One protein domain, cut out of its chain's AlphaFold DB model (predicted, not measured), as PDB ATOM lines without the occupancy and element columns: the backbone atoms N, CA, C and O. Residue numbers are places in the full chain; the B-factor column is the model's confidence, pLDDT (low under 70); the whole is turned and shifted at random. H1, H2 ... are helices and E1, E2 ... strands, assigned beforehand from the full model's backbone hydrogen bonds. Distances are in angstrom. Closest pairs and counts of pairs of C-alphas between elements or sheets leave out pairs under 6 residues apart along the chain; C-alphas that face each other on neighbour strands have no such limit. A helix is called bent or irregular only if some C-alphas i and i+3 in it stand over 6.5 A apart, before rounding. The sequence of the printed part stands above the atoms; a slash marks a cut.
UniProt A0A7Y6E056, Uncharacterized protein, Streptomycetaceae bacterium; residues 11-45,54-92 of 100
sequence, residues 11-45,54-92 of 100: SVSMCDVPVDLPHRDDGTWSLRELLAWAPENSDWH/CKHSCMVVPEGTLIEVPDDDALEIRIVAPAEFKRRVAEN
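What this domain is: This is residues 11 to 45 and 54 to 92 of the 100 residues of an uncharacterized protein of Streptomycetaceae bacterium (UniProt A0A7Y6E056). Two small sheets stand apart, the hairpin E1 and E2 and the three-stranded sheet E3, E5, E4, with H1 bridging from the end of E3 to E2, while the unnamed stretch 54 to 65 leads from the cut to E4 and on its way pairs by its residues 59 to 60 with residues 13 to 14 of E1. H2 grazes the larger sheet with its first residues, and residues 87 to 92 stick out beyond the body. The printed part has 74 residues, with two named helices and five named strands in the order E1 E2 E3 H1 E4 E5 H2. Both sheets are antiparallel, and the class is mixed, helices and strands. The whole is compact, with a radius of gyration of the C-alphas of 12.6 A and spans of 39 by 27 by 21 A.

How they stand to each other: E1, residues 11 to 14, and E2, residues 17 to 21, form an antiparallel hairpin at 143 degrees, with N 12 and O 19 at 3.0 A and N 14 and O 17 at 2.8 A, within hydrogen-bond range. Residues 13 to 14 of E1 also pair, antiparallel, with residues 59 to 60. E3, residues 28 to 30, and E2 are only just apart, their closest C-alphas 8.4 A from each other. H1, residues 31 to 41, follows E3 by a tight link and only grazes the sheet of E3 with its residues 31 to 36. Its closest C-alpha to E2 is that of Ala 38, 6.1 A from that of Val 19. E4, residues 66 to 68, and E5, residues 78 to 80, form an antiparallel hairpin at 160 degrees, with N 80 and O 66 at 2.8 A. E5 is the inner strand and is antiparallel to E3 at 156 degrees, with N 79 and O 29 at 2.8 A. H2, residues 82 to 90, only grazes this sheet with its residues 82 to 86; the closest C-alphas of E4 and H2, those of Leu 66 and Phe 85, are 6.2 A apart. H1 and H2 are apart. Every O i to N i+4 pair is within hydrogen-bond range in H2, and 5 of 7 in H1.

Where its parts are: E1 begins at C-alpha 11, (201.260, 267.909, 197.241), and spans 9.7 A; E2 spans 12.7 A. E3, E4 and E5 are three residues each, of 6.8 A, 6.4 A and 6.2 A. H1, 14.9 A long, begins at C-alpha 31, (194.472, 276.489, 188.967). It is irregular, but only just: C-alphas 36 and 39 are 6.50 A apart. H2, 12.3 A long, ends at C-alpha 90, (208.374, 258.057, 178.217).

The domain as a whole: The two C-alphas farthest apart, those of His 45 and Asn 92, are 39.1 A from each other. Residues 46 to 53 are not printed, and C-alphas 45 and 54 are 17.5 A apart across this cut, which falls in the link from H1 to E4. Of the links that are printed whole, none is long. The mean pLDDT of the printed part is 89.9, and residues 54 to 55 are under 70.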
ATOM      1  N   SER A  11     201.517 266.752 196.382       94.50
ATOM      2  CA  SER A  11     201.260 267.909 197.241       94.50
ATOM      3  C   SER A  11     201.882 269.155 196.628       94.50
ATOM      4  O   SER A  11     203.029 269.121 196.179       94.50
ATOM      5  N   VAL A  12     201.150 270.266 196.642       92.69
ATOM      6  CA  VAL A  12     201.704 271.602 196.384       92.69
ATOM      7  C   VAL A  12     201.763 272.382 197.690       92.69
ATOM      8  O   VAL A  12     201.044 272.070 198.633       92.69
ATOM      9  N   SER A  13     202.594 273.413 197.763       89.81
ATOM     10  CA  SER A  13     202.593 274.344 198.891       89.81
ATOM     11  C   SER A  13     202.038 275.691 198.446       89.81
ATOM     12  O   SER A  13     202.557 276.306 197.515       89.81
ATOM     13  N   MET A  14     200.976 276.154 199.101       87.62
ATOM     14  CA  MET A  14     200.380 277.470 198.898       87.62
ATOM     15  C   MET A  14     200.653 278.330 200.128       87.62
ATOM     16  O   MET A  14     200.053 278.108 201.178       87.62
ATOM     17  N   CYS A  15     201.543 279.319 200.020       83.62
ATOM     18  CA  CYS A  15     201.969 280.119 201.179       83.62
ATOM     19  C   CYS A  15     202.424 279.269 202.378       83.62
ATOM     20  O   CYS A  15     201.941 279.453 203.496       83.62
ATOM     21  N   ASP A  16     203.313 278.304 202.129       82.50
ATOM     22  CA  ASP A  16     203.856 277.387 203.143       82.50
ATOM     23  C   ASP A  16     202.808 276.454 203.777       82.50
ATOM     24  O   ASP A  16     203.095 275.751 204.748       82.50
ATOM     25  N   VAL A  17     201.592 276.419 203.221       87.06
ATOM     26  CA  VAL A  17     200.557 275.451 203.578       87.06
ATOM     27  C   VAL A  17     200.557 274.321 202.555       87.06
ATOM     28  O   VAL A  17     200.302 274.584 201.376       87.06
ATOM     29  N   PRO A  18     200.819 273.070 202.968       90.44
ATOM     30  CA  PRO A  18     200.682 271.932 202.077       90.44
ATOM     31  C   PRO A  18     199.210 271.738 201.693       90.44
ATOM     32  O   PRO A  18     198.316 271.777 202.538       90.44
ATOM     33  N   VAL A  19     198.979 271.521 200.403       92.19
ATOM     34  CA  VAL A  19     197.693 271.152 199.817       92.19
ATOM     35  C   VAL A  19     197.892 269.827 199.102       92.19
ATOM     36  O   VAL A  19     198.555 269.766 198.064       92.19
ATOM     37  N   ASP A  20     197.319 268.774 199.673       94.88
ATOM     38  CA  ASP A  20     197.371 267.437 199.099       94.88
ATOM     39  C   ASP A  20     196.323 267.308 197.990       94.88
ATOM     40  O   ASP A  20     195.125 267.544 198.191       94.88
ATOM     41  N   LEU A  21     196.789 266.947 196.798       94.50
ATOM     42  CA  LEU A  21     195.959 266.740 195.625       94.50
ATOM     43  C   LEU A  21     195.767 265.234 195.423       94.50
ATOM     44  O   LEU A  21     196.749 264.506 195.221       94.50
ATOM     45  N   PRO A  22     194.518 264.734 195.489       94.81
ATOM     46  CA  PRO A  22     194.257 263.320 195.297       94.81
ATOM     47  C   PRO A  22     194.575 262.877 193.867       94.81
ATOM     48  O   PRO A  22     194.631 263.675 192.927       94.81
ATOM     49  N   HIS A  23     194.750 261.566 193.719       94.12
ATOM     50  CA  HIS A  23     194.998 260.919 192.438       94.12
ATOM     51  C   HIS A  23     193.940 261.286 191.383       94.12
ATOM     52  O   HIS A  23     192.737 261.260 191.658       94.12
ATOM     53  N   ARG A  24     194.398 261.550 190.152       93.19
ATOM     54  CA  ARG A  24     193.572 261.684 188.944       93.19
ATOM     55  C   ARG A  24     194.194 260.902 187.787       93.19
ATOM     56  O   ARG A  24     195.413 260.924 187.615       93.19
ATOM     57  N   ASP A  25     193.367 260.276 186.953       90.81
ATOM     58  CA  ASP A  25     193.831 259.452 185.823       90.81
ATOM     59  C   ASP A  25     194.603 260.261 184.759       90.81
ATOM     60  O   ASP A  25     195.558 259.770 184.142       90.81
ATOM     61  N   ASP A  26     194.204 261.520 184.559       90.81
ATOM     62  CA  ASP A  26     194.863 262.484 183.670       90.81
ATOM     63  C   ASP A  26     196.028 263.229 184.343       90.81
ATOM     64  O   ASP A  26     196.732 264.004 183.690       90.81
ATOM     65  N   GLY A  27     196.205 263.013 185.650       92.62
ATOM     66  CA  GLY A  27     197.200 263.650 186.501       92.62
ATOM     67  C   GLY A  27     197.204 265.170 186.441       92.62
ATOM     68  O   GLY A  27     198.256 265.764 186.648       92.62
ATOM     69  N   THR A  28     196.077 265.802 186.115       94.88
ATOM     70  CA  THR A  28     196.032 267.233 185.817       94.88
ATOM     71  C   THR A  28     195.055 267.959 186.739       94.88
ATOM     72  O   THR A  28     193.939 267.505 186.988       94.88
ATOM     73  N   TRP A  29     195.478 269.116 187.241       95.50
ATOM     74  CA  TRP A  29     194.652 270.045 188.009       95.50
ATOM     75  C   TRP A  29     194.724 271.426 187.379       95.50
ATOM     76  O   TRP A  29     195.813 271.940 187.148       95.50
ATOM     77  N   SER A  30     193.584 272.054 187.115       94.94
ATOM     78  CA  SER A  30     193.578 273.482 186.787       94.94
ATOM     79  C   SER A  30     193.794 274.325 188.045       94.94
ATOM     80  O   SER A  30     193.417 273.933 189.155       94.94
ATOM     81  N   LEU A  31     194.350 275.525 187.878       92.00
ATOM     82  CA  LEU A  31     194.472 276.489 188.967       92.00
ATOM     83  C   LEU A  31     193.097 276.813 189.568       92.00
ATOM     84  O   LEU A  31     192.971 276.907 190.785       92.00
ATOM     85  N   ARG A  32     192.050 276.921 188.738       94.25
ATOM     86  CA  ARG A  32     190.664 277.108 189.190       94.25
ATOM     87  C   ARG A  32     190.204 276.004 190.143       94.25
ATOM     88  O   ARG A  32     189.669 276.308 191.206       94.25
ATOM     89  N   GLU A  33     190.401 274.742 189.773       94.94
ATOM     90  CA  GLU A  33     190.032 273.604 190.622       94.94
ATOM     91  C   GLU A  33     190.829 273.590 191.919       94.94
ATOM     92  O   GLU A  33     190.265 273.355 192.983       94.94
ATOM     93  N   LEU A  34     192.124 273.887 191.843       91.75
ATOM     94  CA  LEU A  34     192.989 273.931 193.012       91.75
ATOM     95  C   LEU A  34     192.560 275.028 193.993       91.75
ATOM     96  O   LEU A  34     192.481 274.784 195.194       91.75
ATOM     97  N   LEU A  35     192.203 276.213 193.491       90.12
ATOM     98  CA  LEU A  35     191.684 277.318 194.301       90.12
ATOM     99  C   LEU A  35     190.315 277.012 194.927       90.12
ATOM    100  O   LEU A  35     189.994 277.580 195.970       90.12
ATOM    101  N   ALA A  36     189.519 276.134 194.312       92.38
ATOM    102  CA  ALA A  36     188.266 275.644 194.884       92.38
ATOM    103  C   ALA A  36     188.496 274.531 195.923       92.38
ATOM    104  O   ALA A  36     187.825 274.500 196.948       92.38
ATOM    105  N   TRP A  37     189.469 273.649 195.683       92.56
ATOM    106  CA  TRP A  37     189.798 272.506 196.536       92.56
ATOM    107  C   TRP A  37     190.540 272.898 197.816       92.56
ATOM    108  O   TRP A  37     190.201 272.433 198.906       92.56
ATOM    109  N   ALA A  38     191.560 273.751 197.691       90.25
ATOM    110  CA  ALA A  38     192.481 274.082 198.774       90.25
ATOM    111  C   ALA A  38     191.786 274.647 200.028       90.25
ATOM    112  O   ALA A  38     192.159 274.232 201.124       90.25
ATOM    113  N   PRO A  39     190.767 275.526 199.939       89.31
ATOM    114  CA  PRO A  39     190.063 276.013 201.124       89.31
ATOM    115  C   PRO A  39     189.356 274.922 201.931       89.31
ATOM    116  O   PRO A  39     189.258 275.044 203.146       89.31
ATOM    117  N   GLU A  40     188.860 273.881 201.262       91.56
ATOM    118  CA  GLU A  40     188.094 272.799 201.892       91.56
ATOM    119  C   GLU A  40     188.991 271.677 202.426       91.56
ATOM    120  O   GLU A  40     188.589 270.940 203.324       91.56
ATOM    121  N   ASN A  41     190.210 271.555 201.892       91.81
ATOM    122  CA  ASN A  41     191.094 270.410 202.124       91.81
ATOM    123  C   ASN A  41     192.468 270.807 202.683       91.81
ATOM    124  O   ASN A  41     193.385 269.992 202.719       91.81
ATOM    125  N   SER A  42     192.631 272.060 203.110       88.44
ATOM    126  CA  SER A  42     193.846 272.547 203.763       88.44
ATOM    127  C   SER A  42     193.568 273.781 204.624       88.44
ATOM    128  O   SER A  42     192.548 274.461 204.479       88.44
ATOM    129  N   ASP A  43     194.542 274.147 205.457       87.12
ATOM    130  CA  ASP A  43     194.509 275.376 206.259       87.12
ATOM    131  C   ASP A  43     194.779 276.650 205.438       87.12
ATOM    132  O   ASP A  43     194.883 277.749 205.990       87.12
ATOM    133  N   TRP A  44     194.887 276.553 204.109       82.88
ATOM    134  CA  TRP A  44     195.208 277.692 203.250       82.88
ATOM    135  C   TRP A  44     194.176 278.821 203.378       82.88
ATOM    136  O   TRP A  44     194.528 280.001 203.390       82.88
ATOM    137  N   HIS A  45     192.902 278.480 203.597       78.56
ATOM    138  CA  HIS A  45     191.846 279.465 203.846       78.56
ATOM    139  C   HIS A  45     192.094 280.335 205.096       78.56
ATOM    140  O   HIS A  45     191.610 281.473 205.158       78.56
ATOM    141  N   CYS A  54     207.600 284.771 198.952       65.25
ATOM    142  CA  CYS A  54     207.124 285.513 197.803       65.25
ATOM    143  C   CYS A  54     206.350 286.701 198.352       65.25
ATOM    144  O   CYS A  54     205.453 286.540 199.167       65.25
ATOM    145  N   LYS A  55     206.687 287.925 197.940       62.84
ATOM    146  CA  LYS A  55     206.110 289.170 198.493       62.84
ATOM    147  C   LYS A  55     204.584 289.322 198.264       62.84
ATOM    148  O   LYS A  55     204.014 290.365 198.582       62.84
ATOM    149  N   HIS A  56     203.944 288.300 197.690       71.56
ATOM    150  CA  HIS A  56     202.545 288.197 197.283       71.56
ATOM    151  C   HIS A  56     202.042 286.756 197.520       71.56
ATOM    152  O   HIS A  56     202.443 286.114 198.483       71.56
ATOM    153  N   SER A  57     201.153 286.249 196.666       72.44
ATOM    154  CA  SER A  57     200.733 284.847 196.651       72.44
ATOM    155  C   SER A  57     201.675 284.034 195.764       72.44
ATOM    156  O   SER A  57     201.931 284.427 194.627       72.44
ATOM    157  N   CYS A  58     202.170 282.900 196.253       80.12
ATOM    158  CA  CYS A  58     202.896 281.930 195.438       80.12
ATOM    159  C   CYS A  58     202.465 280.503 195.747       80.12
ATOM    160  O   CYS A  58     201.931 280.197 196.816       80.12
ATOM    161  N   MET A  59     202.737 279.650 194.769       87.19
ATOM    162  CA  MET A  59     202.562 278.216 194.834       87.19
ATOM    163  C   MET A  59     203.911 277.574 194.523       87.19
ATOM    164  O   MET A  59     204.526 277.887 193.504       87.19
ATOM    165  N   VAL A  60     204.368 276.698 195.408       90.12
ATOM    166  CA  VAL A  60     205.546 275.861 195.198       90.12
ATOM    167  C   VAL A  60     205.051 274.481 194.798       90.12
ATOM    168  O   VAL A  60     204.228 273.881 195.488       90.12
ATOM    169  N   VAL A  61     205.538 273.992 193.665       92.62
ATOM    170  CA  VAL A  61     205.197 272.674 193.127       92.62
ATOM    171  C   VAL A  61     206.392 271.731 193.275       92.62
ATOM    172  O   VAL A  61     207.531 272.207 193.310       92.62
ATOM    173  N   PRO A  62     206.174 270.408 193.371       92.81
ATOM    174  CA  PRO A  62     207.273 269.460 193.437       92.81
ATOM    175  C   PRO A  62     208.069 269.452 192.130       92.81
ATOM    176  O   PRO A  62     207.544 269.737 191.050       92.81
ATOM    177  N   GLU A  63     209.342 269.088 192.226       91.44
ATOM    178  CA  GLU A  63     210.203 268.925 191.059       91.44
ATOM    179  C   GLU A  63     209.610 267.908 190.069       91.44
ATOM    180  O   GLU A  63     209.029 266.890 190.452       91.44
ATOM    181  N   GLY A  64     209.738 268.206 188.775       90.25
ATOM    182  CA  GLY A  64     209.146 267.406 187.705       90.25
ATOM    183  C   GLY A  64     207.658 267.668 187.464       90.25
ATOM    184  O   GLY A  64     207.080 267.008 186.607       90.25
ATOM    185  N   THR A  65     207.032 268.614 188.171       92.75
ATOM    186  CA  THR A  65     205.692 269.112 187.817       92.75
ATOM    187  C   THR A  65     205.772 269.919 186.525       92.75
ATOM    188  O   THR A  65     206.608 270.816 186.405       92.75
ATOM    189  N   LEU A  66     204.873 269.651 185.579       94.12
ATOM    190  CA  LEU A  66     204.714 270.477 184.383       94.12
ATOM    191  C   LEU A  66     203.623 271.530 184.622       94.12
ATOM    192  O   LEU A  66     202.535 271.206 185.098       94.12
ATOM    193  N   ILE A  67     203.910 272.782 184.263       93.81
ATOM    194  CA  ILE A  67     202.952 273.891 184.308       93.81
ATOM    195  C   ILE A  67     202.619 274.297 182.870       93.81
ATOM    196  O   ILE A  67     203.474 274.822 182.159       93.81
ATOM    197  N   GLU A  68     201.382 274.060 182.439       93.50
ATOM    198  CA  GLU A  68     200.876 274.499 181.134       93.50
ATOM    199  C   GLU A  68     200.159 275.844 181.307       93.50
ATOM    200  O   GLU A  68     199.172 275.934 182.039       93.50
ATOM    201  N   VAL A  69     200.649 276.893 180.642       92.69
ATOM    202  CA  VAL A  69     200.082 278.249 180.722       92.69
ATOM    203  C   VAL A  69     199.327 278.553 179.424       92.69
ATOM    204  O   VAL A  69     199.964 278.618 178.375       92.69
ATOM    205  N   PRO A  70     197.993 278.706 179.459       90.06
ATOM    206  CA  PRO A  70     197.211 279.108 178.293       90.06
ATOM    207  C   PRO A  70     197.326 280.617 178.034       90.06
ATOM    208  O   PRO A  70     197.547 281.395 178.962       90.06
ATOM    209  N   ASP A  71     197.108 281.031 176.786       89.62
ATOM    210  CA  ASP A  71     197.198 282.442 176.382       89.62
ATOM    211  C   ASP A  71     196.001 283.293 176.855       89.62
ATOM    212  O   ASP A  71     196.136 284.505 177.027       89.62
ATOM    213  N   ASP A  72     194.837 282.671 177.087       90.00
ATOM    214  CA  ASP A  72     193.561 283.389 177.234       90.00
ATOM    215  C   ASP A  72     193.086 283.583 178.689       90.00
ATOM    216  O   ASP A  72     192.614 284.665 179.043       90.00
ATOM    217  N   ASP A  73     193.174 282.555 179.545       89.38
ATOM    218  CA  ASP A  73     192.682 282.603 180.935       89.38
ATOM    219  C   ASP A  73     193.693 281.988 181.911       89.38
ATOM    220  O   ASP A  73     193.911 280.779 181.944       89.38
ATOM    221  N   ALA A  74     194.267 282.826 182.776       83.12
ATOM    222  CA  ALA A  74     195.219 282.402 183.798       83.12
ATOM    223  C   ALA A  74     194.636 281.396 184.813       83.12
ATOM    224  O   ALA A  74     195.389 280.665 185.450       83.12
ATOM    225  N   LEU A  75     193.313 281.318 184.984       87.12
ATOM    226  CA  LEU A  75     192.689 280.304 185.843       87.12
ATOM    227  C   LEU A  75     192.675 278.907 185.209       87.12
ATOM    228  O   LEU A  75     192.500 277.917 185.922       87.12
ATOM    229  N   GLU A  76     192.921 278.825 183.903       91.25
ATOM    230  CA  GLU A  76     193.044 277.578 183.147       91.25
ATOM    231  C   GLU A  76     194.500 277.081 183.070       91.25
ATOM    232  O   GLU A  76     194.783 276.114 182.361       91.25
ATOM    233  N   ILE A  77     195.426 277.705 183.820       94.19
ATOM    234  CA  ILE A  77     196.769 277.152 184.047       94.19
ATOM    235  C   ILE A  77     196.621 275.724 184.563       94.19
ATOM    236  O   ILE A  77     195.925 275.494 185.555       94.19
ATOM    237  N   ARG A  78     197.292 274.772 183.913       95.19
ATOM    238  CA  ARG A  78     197.252 273.360 184.301       95.19
ATOM    239  C   ARG A  78     198.529 272.959 185.011       95.19
ATOM    240  O   ARG A  78     199.630 273.228 184.541       95.19
ATOM    241  N   ILE A  79     198.356 272.282 186.131       95.44
ATOM    242  CA  ILE A  79     199.399 271.743 186.989       95.44
ATOM    243  C   ILE A  79     199.351 270.231 186.798       95.44
ATOM    244  O   ILE A  79     198.390 269.568 187.198       95.44
ATOM    245  N   VAL A  80     200.358 269.699 186.119       95.50
ATOM    246  CA  VAL A  80     200.435 268.294 185.725       95.50
ATOM    247  C   VAL A  80     201.380 267.564 186.672       95.50
ATOM    248  O   VAL A  80     202.546 267.943 186.810       95.50
ATOM    249  N   ALA A  81     200.872 266.510 187.306       95.81
ATOM    250  CA  ALA A  81     201.583 265.709 188.290       95.81
ATOM    251  C   ALA A  81     202.938 265.214 187.746       95.81
ATOM    252  O   ALA A  81     203.026 264.831 186.572       95.81
ATOM    253  N   PRO A  82     203.985 265.118 188.588       95.19
ATOM    254  CA  PRO A  82     205.297 264.644 188.145       95.19
ATOM    255  C   PRO A  82     205.277 263.257 187.495       95.19
ATOM    256  O   PRO A  82     206.027 262.987 186.556       95.19
ATOM    257  N   ALA A  83     204.411 262.368 187.984       93.88
ATOM    258  CA  ALA A  83     204.246 261.030 187.436       93.88
ATOM    259  C   ALA A  83     203.636 261.060 186.020       93.88
ATOM    260  O   ALA A  83     204.114 260.353 185.130       93.88
ATOM    261  N   GLU A  84     202.657 261.936 185.784       94.62
ATOM    262  CA  GLU A  84     202.064 262.142 184.462       94.62
ATOM    263  C   GLU A  84     203.053 262.776 183.483       94.62
ATOM    264  O   GLU A  84     203.169 262.325 182.344       94.62
ATOM    265  N   PHE A  85     203.819 263.781 183.914       92.88
ATOM    266  CA  PHE A  85     204.863 264.371 183.077       92.88
ATOM    267  C   PHE A  85     205.897 263.319 182.646       92.88
ATOM    268  O   PHE A  85     206.161 263.163 181.451       92.88
ATOM    269  N   LYS A  86     206.403 262.513 183.592       91.88
ATOM    270  CA  LYS A  86     207.315 261.393 183.296       91.88
ATOM    271  C   LYS A  86     206.706 260.395 182.310       91.88
ATOM    272  O   LYS A  86     207.401 259.940 181.402       91.88
ATOM    273  N   ARG A  87     205.411 260.080 182.446       90.94
ATOM    274  CA  ARG A  87     204.690 259.218 181.498       90.94
ATOM    275  C   ARG A  87     204.654 259.834 180.098       90.94
ATOM    276  O   ARG A  87     205.006 259.152 179.140       90.94
ATOM    277  N   ARG A  88     204.296 261.116 179.965       91.31
ATOM    278  CA  ARG A  88     204.249 261.813 178.664       91.31
ATOM    279  C   ARG A  88     205.610 261.828 177.965       91.31
ATOM    280  O   ARG A  88     205.657 261.642 176.751       91.31
ATOM    281  N   VAL A  89     206.700 261.998 178.714       90.81
ATOM    282  CA  VAL A  89     208.069 261.907 178.177       90.81
ATOM    283  C   VAL A  89     208.382 260.477 177.721       90.81
ATOM    284  O   VAL A  89     208.792 260.279 176.580       90.81
ATOM    285  N   ALA A  90     208.119 259.464 178.554       90.38
ATOM    286  CA  ALA A  90     208.374 258.057 178.217       90.38
ATOM    287  C   ALA A  90     207.558 257.558 177.005       90.38
ATOM    288  O   ALA A  90     208.011 256.699 176.250       90.38
ATOM    289  N   GLU A  91     206.363 258.113 176.801       91.56
ATOM    290  CA  GLU A  91     205.482 257.825 175.663       91.56
ATOM    291  C   GLU A  91     205.826 258.644 174.403       91.56
ATOM    292  O   GLU A  91     205.115 258.545 173.404       91.56
ATOM    293  N   ASN A  92     206.896 259.452 174.416       89.75
ATOM    294  CA  ASN A  92     207.268 260.389 173.342       89.75
ATOM    295  C   ASN A  92     206.158 261.397 172.981       89.75
ATOM    296  O   ASN A  92     206.093 261.898 171.859       89.75
TER     297      ASN A  92